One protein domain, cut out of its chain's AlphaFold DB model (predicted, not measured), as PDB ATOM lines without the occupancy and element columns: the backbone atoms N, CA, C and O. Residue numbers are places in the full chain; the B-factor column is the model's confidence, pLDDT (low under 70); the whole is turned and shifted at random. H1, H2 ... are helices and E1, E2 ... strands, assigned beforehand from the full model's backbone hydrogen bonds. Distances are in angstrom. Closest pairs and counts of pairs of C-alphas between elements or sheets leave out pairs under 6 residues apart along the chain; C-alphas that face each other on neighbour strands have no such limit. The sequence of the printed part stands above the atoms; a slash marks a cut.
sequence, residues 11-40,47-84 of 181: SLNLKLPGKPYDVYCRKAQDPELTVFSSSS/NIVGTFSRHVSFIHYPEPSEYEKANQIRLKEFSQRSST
ATOM      1  N   SER A  11     142.283 120.792 130.325       56.88
ATOM      2  CA  SER A  11     141.332 121.850 129.967       56.88
ATOM      3  C   SER A  11     141.757 123.151 130.644       56.88
ATOM      4  O   SER A  11     141.962 123.169 131.860       56.88
ATOM      5  N   LEU A  12     141.910 124.224 129.873       59.81
ATOM      6  CA  LEU A  12     142.170 125.566 130.393       59.81
ATOM      7  C   LEU A  12     141.054 126.502 129.939       59.81
ATOM      8  O   LEU A  12     140.686 126.518 128.766       59.81
ATOM      9  N   ASN A  13     140.554 127.314 130.866       56.62
ATOM     10  CA  ASN A  13     139.647 128.408 130.546       56.62
ATOM     11  C   ASN A  13     140.490 129.587 130.042       56.62
ATOM     12  O   ASN A  13     141.135 130.275 130.837       56.62
ATOM     13  N   LEU A  14     140.522 129.819 128.726       61.25
ATOM     14  CA  LEU A  14     141.149 131.021 128.176       61.25
ATOM     15  C   LEU A  14     140.120 132.150 128.142       61.25
ATOM     16  O   LEU A  14     139.086 132.061 127.477       61.25
ATOM     17  N   LYS A  15     140.430 133.256 128.823       54.59
ATOM     18  CA  LYS A  15     139.657 134.495 128.711       54.59
ATOM     19  C   LYS A  15     140.112 135.260 127.470       54.59
ATOM     20  O   LYS A  15     140.909 136.190 127.555       54.59
ATOM     21  N   LEU A  16     139.635 134.837 126.305       63.91
ATOM     22  CA  LEU A  16     139.777 135.612 125.075       63.91
ATOM     23  C   LEU A  16     138.826 136.823 125.125       63.91
ATOM     24  O   LEU A  16     137.727 136.718 125.680       63.91
ATOM     25  N   PRO A  17     139.216 137.992 124.582       64.50
ATOM     26  CA  PRO A  17     138.321 139.138 124.514       64.50
ATOM     27  C   PRO A  17     137.116 138.773 123.644       64.50
ATOM     28  O   PRO A  17     137.256 138.487 122.459       64.50
ATOM     29  N   GLY A  18     135.931 138.752 124.250       70.31
ATOM     30  CA  GLY A  18     134.674 138.489 123.557       70.31
ATOM     31  C   GLY A  18     133.837 137.400 124.211       70.31
ATOM     32  O   GLY A  18     132.667 137.666 124.474       70.31
ATOM     33  N   LYS A  19     134.397 136.209 124.487       75.69
ATOM     34  CA  LYS A  19     133.671 135.047 125.046       75.69
ATOM     35  C   LYS A  19     134.606 134.062 125.766       75.69
ATOM     36  O   LYS A  19     135.771 133.966 125.378       75.69
ATOM     37  N   PRO A  20     134.123 133.338 126.794       79.00
ATOM     38  CA  PRO A  20     134.875 132.243 127.396       79.00
ATOM     39  C   PRO A  20     134.931 131.046 126.440       79.00
ATOM     40  O   PRO A  20     133.923 130.686 125.837       79.00
ATOM     41  N   TYR A  21     136.105 130.428 126.320       84.19
ATOM     42  CA  TYR A  21     136.290 129.173 125.595       84.19
ATOM     43  C   TYR A  21     137.020 128.183 126.491       84.19
ATOM     44  O   TYR A  21     138.034 128.528 127.111       84.19
ATOM     45  N   ASP A  22     136.547 126.942 126.481       84.44
ATOM     46  CA  ASP A  22     137.328 125.824 126.987       84.44
ATOM     47  C   ASP A  22     138.357 125.435 125.932       84.44
ATOM     48  O   ASP A  22     138.044 125.280 124.747       84.44
ATOM     49  N   VAL A  23     139.608 125.290 126.356       85.56
ATOM     50  CA  VAL A  23     140.710 124.939 125.465       85.56
ATOM     51  C   VAL A  23     141.213 123.554 125.791       85.56
ATOM     52  O   VAL A  23     141.690 123.289 126.892       85.56
ATOM     53  N   TYR A  24     141.141 122.681 124.794       84.12
ATOM     54  CA  TYR A  24     141.663 121.329 124.859       84.12
ATOM     55  C   TYR A  24     142.962 121.239 124.063       84.12
ATOM     56  O   TYR A  24     142.977 121.503 122.860       84.12
ATOM     57  N   CYS A  25     144.054 120.852 124.725       85.25
ATOM     58  CA  CYS A  25     145.352 120.652 124.088       85.25
ATOM     59  C   CYS A  25     145.808 119.203 124.221       85.25
ATOM     60  O   CYS A  25     145.901 118.659 125.326       85.25
ATOM     61  N   ARG A  26     146.145 118.588 123.090       84.00
ATOM     62  CA  ARG A  26     146.709 117.239 123.024       84.00
ATOM     63  C   ARG A  26     148.036 117.284 122.279       84.00
ATOM     64  O   ARG A  26     148.173 118.030 121.315       84.00
ATOM     65  N   LYS A  27     149.010 116.474 122.701       84.25
ATOM     66  CA  LYS A  27     150.178 116.196 121.853       84.25
ATOM     67  C   LYS A  27     149.708 115.547 120.550       84.25
ATOM     68  O   LYS A  27     148.768 114.752 120.578       84.25
ATOM     69  N   ALA A  28     150.334 115.897 119.433       80.75
ATOM     70  CA  ALA A  28     150.127 115.145 118.206       80.75
ATOM     71  C   ALA A  28     150.489 113.675 118.473       80.75
ATOM     72  O   ALA A  28     151.447 113.383 119.192       80.75
ATOM     73  N   GLN A  29     149.641 112.766 118.005       75.88
ATOM     74  CA  GLN A  29     149.858 111.331 118.136       75.88
ATOM     75  C   GLN A  29     150.584 110.876 116.872       75.88
ATOM     76  O   GLN A  29     150.176 111.286 115.789       75.88
ATOM     77  N   ASP A  30     151.644 110.077 117.007       66.25
ATOM     78  CA  ASP A  30     152.401 109.595 115.847       66.25
ATOM     79  C   ASP A  30     151.490 108.851 114.853       66.25
ATOM     80  O   ASP A  30     150.676 108.024 115.285       66.25
ATOM     81  N   PRO A  31     151.625 109.093 113.534       63.78
ATOM     82  CA  PRO A  31     152.658 109.902 112.871       63.78
ATOM     83  C   PRO A  31     152.405 111.421 112.917       63.78
ATOM     84  O   PRO A  31     151.266 111.879 112.817       63.78
ATOM     85  N   GLU A  32     153.485 112.204 113.017       72.81
ATOM     86  CA  GLU A  32     153.445 113.672 112.980       72.81
ATOM     87  C   GLU A  32     152.675 114.205 111.753       72.81
ATOM     88  O   GLU A  32     152.987 113.873 110.607       72.81
ATOM     89  N   LEU A  33     151.673 115.065 111.979       81.31
ATOM     90  CA  LEU A  33     150.998 115.779 110.891       81.31
ATOM     91  C   LEU A  33     151.979 116.766 110.250       81.31
ATOM     92  O   LEU A  33     152.459 117.684 110.917       81.31
ATOM     93  N   THR A  34     152.245 116.593 108.958       86.12
ATOM     94  CA  THR A  34     153.135 117.449 108.166       86.12
ATOM     95  C   THR A  34     152.392 118.636 107.554       86.12
ATOM     96  O   THR A  34     151.229 118.552 107.158       86.12
ATOM     97  N   VAL A  35     153.083 119.769 107.462       87.12
ATOM     98  CA  VAL A  35     152.622 120.981 106.781       87.12
ATOM     99  C   VAL A  35     153.254 121.020 105.404       87.12
ATOM    100  O   VAL A  35     154.478 120.974 105.283       87.12
ATOM    101  N   PHE A  36     152.425 121.153 104.375       88.31
ATOM    102  CA  PHE A  36     152.877 121.361 103.007       88.31
ATOM    103  C   PHE A  36     152.693 122.824 102.627       88.31
ATOM    104  O   PHE A  36     151.630 123.401 102.864       88.31
ATOM    105  N   SER A  37     153.716 123.421 102.023       85.94
ATOM    106  CA  SER A  37     153.582 124.733 101.400       85.94
ATOM    107  C   SER A  37     153.200 124.558  99.940       85.94
ATOM    108  O   SER A  37     153.898 123.877  99.185       85.94
ATOM    109  N   SER A  38     152.123 125.216  99.525       82.56
ATOM    110  CA  SER A  38     151.811 125.364  98.107       82.56
ATOM    111  C   SER A  38     152.865 126.271  97.471       82.56
ATOM    112  O   SER A  38     152.963 127.445  97.829       82.56
ATOM    113  N   SER A  39     153.677 125.734  96.560       75.62
ATOM    114  CA  SER A  39     154.572 126.559  95.743       75.62
ATOM    115  C   SER A  39     153.750 127.342  94.716       75.62
ATOM    116  O   SER A  39     152.803 126.809  94.140       75.62
ATOM    117  N   SER A  40     154.094 128.611  94.484       69.19
ATOM    118  CA  SER A  40     153.469 129.446  93.447       69.19
ATOM    119  C   SER A  40     153.966 129.120  92.035       69.19
ATOM    120  O   SER A  40     153.357 129.545  91.055       69.19
ATOM    121  N   ASN A  47     156.251 120.832  98.877       84.19
ATOM    122  CA  ASN A  47     157.371 120.781  99.816       84.19
ATOM    123  C   ASN A  47     156.857 120.738 101.261       84.19
ATOM    124  O   ASN A  47     155.997 121.539 101.643       84.19
ATOM    125  N   ILE A  48     157.400 119.819 102.066       87.50
ATOM    126  CA  ILE A  48     157.134 119.752 103.509       87.50
ATOM    127  C   ILE A  48     157.886 120.900 104.184       87.50
ATOM    128  O   ILE A  48     159.103 121.005 104.059       87.50
ATOM    129  N   VAL A  49     157.166 121.752 104.909       88.50
ATOM    130  CA  VAL A  49     157.719 122.936 105.590       88.50
ATOM    131  C   VAL A  49     157.715 122.825 107.115       88.50
ATOM    132  O   VAL A  49     158.225 123.712 107.792       88.50
ATOM    133  N   GLY A  50     157.174 121.740 107.672       87.94
ATOM    134  CA  GLY A  50     157.230 121.472 109.108       87.94
ATOM    135  C   GLY A  50     156.237 120.412 109.569       87.94
ATOM    136  O   GLY A  50     155.559 119.790 108.750       87.94
ATOM    137  N   THR A  51     156.141 120.230 110.887       90.19
ATOM    138  CA  THR A  51     155.194 119.318 111.542       90.19
ATOM    139  C   THR A  51     154.478 119.985 112.717       90.19
ATOM    140  O   THR A  51     154.950 120.976 113.282       90.19
ATOM    141  N   PHE A  52     153.303 119.465 113.084       83.69
ATOM    142  CA  PHE A  52     152.558 119.915 114.260       83.69
ATOM    143  C   PHE A  52     152.866 119.037 115.470       83.69
ATOM    144  O   PHE A  52     152.585 117.843 115.468       83.69
ATOM    145  N   SER A  53     153.350 119.643 116.554       83.88
ATOM    146  CA  SER A  53     153.622 118.931 117.812       83.88
ATOM    147  C   SER A  53     152.397 118.812 118.727       83.88
ATOM    148  O   SER A  53     152.358 117.972 119.634       83.88
ATOM    149  N   ARG A  54     151.386 119.668 118.536       84.44
ATOM    150  CA  ARG A  54     150.202 119.768 119.401       84.44
ATOM    151  C   ARG A  54     148.957 120.134 118.605       84.44
ATOM    152  O   ARG A  54     149.012 120.955 117.696       84.44
ATOM    153  N   HIS A  55     147.823 119.570 119.007       85.88
ATOM    154  CA  HIS A  55     146.494 119.956 118.547       85.88
ATOM    155  C   HIS A  55     145.821 120.786 119.633       85.88
ATOM    156  O   HIS A  55     145.819 120.394 120.802       85.88
ATOM    157  N   VAL A  56     145.239 121.915 119.238       86.56
ATOM    158  CA  VAL A  56     144.485 122.800 120.126       86.56
ATOM    159  C   VAL A  56     143.072 122.936 119.578       86.56
ATOM    160  O   VAL A  56     142.886 123.268 118.409       86.56
ATOM    161  N   SER A  57     142.075 122.661 120.410       87.19
ATOM    162  CA  SER A  57     140.660 122.823 120.081       87.19
ATOM    163  C   SER A  57     140.020 123.817 121.038       87.19
ATOM    164  O   SER A  57     140.228 123.733 122.247       87.19
ATOM    165  N   PHE A  58     139.235 124.739 120.483       88.06
ATOM    166  CA  PHE A  58     138.446 125.707 121.237       88.06
ATOM    167  C   PHE A  58     136.996 125.244 121.250       88.06
ATOM    168  O   PHE A  58     136.399 125.038 120.191       88.06
ATOM    169  N   ILE A  59     136.441 125.074 122.440       88.25
ATOM    170  CA  ILE A  59     135.066 124.642 122.639       88.25
ATOM    171  C   ILE A  59     134.281 125.852 123.136       88.25
ATOM    172  O   ILE A  59     134.609 126.441 124.167       88.25
ATOM    173  N   HIS A  60     133.266 126.235 122.361       88.62
ATOM    174  CA  HIS A  60     132.315 127.280 122.727       88.62
ATOM    175  C   HIS A  60     131.000 126.647 123.146       88.62
ATOM    176  O   HIS A  60     130.431 125.852 122.394       88.62
ATOM    177  N   TYR A  61     130.504 127.055 124.305       88.62
ATOM    178  CA  TYR A  61     129.168 126.724 124.772       88.62
ATOM    179  C   TYR A  61     128.289 127.964 124.577       88.62
ATOM    180  O   TYR A  61     128.366 128.895 125.378       88.62
ATOM    181  N   PRO A  62     127.517 128.042 123.478       87.38
ATOM    182  CA  PRO A  62     126.714 129.221 123.184       87.38
ATOM    183  C   PRO A  62     125.569 129.388 124.183       87.38
ATOM    184  O   PRO A  62     124.831 128.448 124.478       87.38
ATOM    185  N   GLU A  63     125.379 130.623 124.636       88.69
ATOM    186  CA  GLU A  63     124.217 130.996 125.438       88.69
ATOM    187  C   GLU A  63     122.921 130.921 124.609       88.69
ATOM    188  O   GLU A  63     122.954 131.168 123.396       88.69
ATOM    189  N   PRO A  64     121.747 130.682 125.228       88.31
ATOM    190  CA  PRO A  64     120.455 130.642 124.532       88.31
ATOM    191  C   PRO A  64     120.211 131.846 123.606       88.31
ATOM    192  O   PRO A  64     119.781 131.691 122.463       88.31
ATOM    193  N   SER A  65     120.589 133.047 124.055       86.50
ATOM    194  CA  SER A  65     120.447 134.294 123.284       86.50
ATOM    195  C   SER A  65     121.284 134.344 121.995       86.50
ATOM    196  O   SER A  65     120.996 135.122 121.081       86.50
ATOM    197  N   GLU A  66     122.333 133.529 121.885       87.25
ATOM    198  CA  GLU A  66     123.165 133.436 120.684       87.25
ATOM    199  C   GLU A  66     122.466 132.649 119.580       87.25
ATOM    200  O   GLU A  66     122.577 133.002 118.404       87.25
ATOM    201  N   TYR A  67     121.692 131.628 119.956       84.12
ATOM    202  CA  TYR A  67     120.902 130.841 119.017       84.12
ATOM    203  C   TYR A  67     119.801 131.675 118.366       84.12
ATOM    204  O   TYR A  67     119.589 131.584 117.157       84.12
ATOM    205  N   GLU A  68     119.133 132.531 119.139       88.06
ATOM    206  CA  GLU A  68     118.090 133.424 118.627       88.06
ATOM    207  C   GLU A  68     118.642 134.384 117.570       88.06
ATOM    208  O   GLU A  68     118.082 134.501 116.477       88.06
ATOM    209  N   LYS A  69     119.790 135.012 117.849       85.69
ATOM    210  CA  LYS A  69     120.469 135.908 116.901       85.69
ATOM    211  C   LYS A  69     120.898 135.169 115.635       85.69
ATOM    212  O   LYS A  69     120.669 135.662 114.532       85.69
ATOM    213  N   ALA A  70     121.470 133.973 115.777       84.19
ATOM    214  CA  ALA A  70     121.871 133.155 114.634       84.19
ATOM    215  C   ALA A  70     120.670 132.760 113.755       84.19
ATOM    216  O   ALA A  70     120.758 132.808 112.526       84.19
ATOM    217  N   ASN A  71     119.530 132.425 114.365       82.88
ATOM    218  CA  ASN A  71     118.301 132.097 113.643       82.88
ATOM    219  C   ASN A  71     117.716 133.304 112.904       82.88
ATOM    220  O   ASN A  71     117.293 133.161 111.758       82.88
ATOM    221  N   GLN A  72     117.741 134.496 113.506       83.75
ATOM    222  CA  GLN A  72     117.299 135.720 112.832       83.75
ATOM    223  C   GLN A  72     118.154 136.039 111.599       83.75
ATOM    224  O   GLN A  72     117.613 136.389 110.550       83.75
ATOM    225  N   ILE A  73     119.477 135.864 111.693       85.06
ATOM    226  CA  ILE A  73     120.392 136.061 110.558       85.06
ATOM    227  C   ILE A  73     120.072 135.067 109.436       85.06
ATOM    228  O   ILE A  73     119.864 135.480 108.296       85.06
ATOM    229  N   ARG A  74     119.935 133.773 109.756       81.50
ATOM    230  CA  ARG A  74     119.584 132.738 108.765       81.50
ATOM    231  C   ARG A  74     118.239 132.996 108.093       81.50
ATOM    232  O   ARG A  74     118.119 132.818 106.883       81.50
ATOM    233  N   LEU A  75     117.231 133.425 108.853       80.12
ATOM    234  CA  LEU A  75     115.912 133.740 108.305       80.12
ATOM    235  C   LEU A  75     115.977 134.936 107.347       80.12
ATOM    236  O   LEU A  75     115.364 134.902 106.279       80.12
ATOM    237  N   LYS A  76     116.760 135.966 107.691       79.62
ATOM    238  CA  LYS A  76     116.991 137.131 106.830       79.62
ATOM    239  C   LYS A  76     117.696 136.746 105.527       79.62
ATOM    240  O   LYS A  76     117.260 137.162 104.457       79.62
ATOM    241  N   GLU A  77     118.731 135.912 105.594       80.50
ATOM    242  CA  GLU A  77     119.437 135.406 104.408       80.50
ATOM    243  C   GLU A  77     118.536 134.543 103.516       80.50
ATOM    244  O   GLU A  77     118.563 134.667 102.289       80.50
ATOM    245  N   PHE A  78     117.707 133.683 104.116       75.56
ATOM    246  CA  PHE A  78     116.749 132.864 103.377       75.56
ATOM    247  C   PHE A  78     115.683 133.724 102.686       75.56
ATOM    248  O   PHE A  78     115.405 133.531 101.502       75.56
ATOM    249  N   SER A  79     115.141 134.721 103.392       73.94
ATOM    250  CA  SER A  79     114.178 135.672 102.834       73.94
ATOM    251  C   SER A  79     114.768 136.431 101.638       73.94
ATOM    252  O   SER A  79     114.153 136.459 100.572       73.94
ATOM    253  N   GLN A  80     116.004 136.924 101.752       71.94
ATOM    254  CA  GLN A  80     116.683 137.650 100.673       71.94
ATOM    255  C   GLN A  80     116.980 136.772  99.443       71.94
ATOM    256  O   GLN A  80     116.857 137.232  98.308       71.94
ATOM    257  N   ARG A  81     117.324 135.492  99.639       63.97
ATOM    258  CA  ARG A  81     117.503 134.530  98.533       63.97
ATOM    259  C   ARG A  81     116.185 134.154  97.854       63.97
ATOM    260  O   ARG A  81     116.164 133.910  96.650       63.97
ATOM    261  N   SER A  82     115.081 134.126  98.601       60.28
ATOM    262  CA  SER A  82     113.755 133.845  98.038       60.28
ATOM    263  C   SER A  82     113.184 135.022  97.233       60.28
ATOM    264  O   SER A  82     112.518 134.805  96.222       60.28
ATOM    265  N   SER A  83     113.510 136.269  97.598       58.16
ATOM    266  CA  SER A  83     113.043 137.458  96.872       58.16
ATOM    267  C   SER A  83     113.719 137.655  95.512       58.16
ATOM    268  O   SER A  83     113.130 138.271  94.628       58.16
ATOM    269  N   THR A  84     114.915 137.101  95.292       57.00
ATOM    270  CA  THR A  84     115.599 137.187  93.989       57.00
ATOM    271  C   THR A  84     114.996 136.285  92.906       57.00
ATOM    272  O   THR A  84     115.280 136.500  91.732       57.00
TER     273      THR A  84
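This is residues 11 to 40 and 47 to 84 of the 181 residues of an uncharacterized protein of Cuscuta australis (UniProt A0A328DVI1). The model is an open U: a three-stranded sheet of E1, E2 and E5 makes the base, the two-stranded sheet of E3 and E4 rises as one arm from one end, and helix H1 sticks out as the other arm. The space between the arms is empty. The 68 printed residues hold five named strands and then one named helix, in the order E1 E2 E3 E4 E5 H1, a mixed class; both sheets are antiparallel, the larger in the order E1 - E2 - E5. The whole is extended, with a radius of gyration of the C-alphas of 19.4 A and spans of 49 by 38 by 21 A.

E2, residues 19 to 27, is 25.3 A long. Its neighbours are E1, residues 11 to 16, 14.7 A, which begins at C-alpha 11 (141.332, 121.850, 129.967), and E5, residues 54 to 59, 16.2 A. E3 is residues 33 to 37, 13.3 A, and E4 residues 47 to 52, 15.2 A. H1, residues 64 to 83, runs 29.4 A to C-alpha 83 (113.043, 137.458, 96.872).

The larger sheet is strongly twisted. E2 is its inner strand; N 24 and O 57 of E5 are 2.9 A apart, within hydrogen-bond range. E1 and E2 form a hairpin, with N 12 and O 23 at 3.1 A. E4 runs on into E5 across one residue, at 64 degrees. In the smaller sheet, N 35 of E3 and O 50 of E4 are 2.8 A apart. H1 is not on the larger sheet, and every O i to N i+4 pair in it is within hydrogen-bond range.

The C-alphas of Asp 30 and Ser 83, the two farthest apart, are 51.8 A apart. Residues 41 to 46 are not printed; C-alphas 40 and 47 are 11.4 A apart across this cut. The links printed whole are tight. Mean pLDDT of the printed part is 78.9; residues 11 to 17, 30 to 31, 40 and 81 to 84 are under 70.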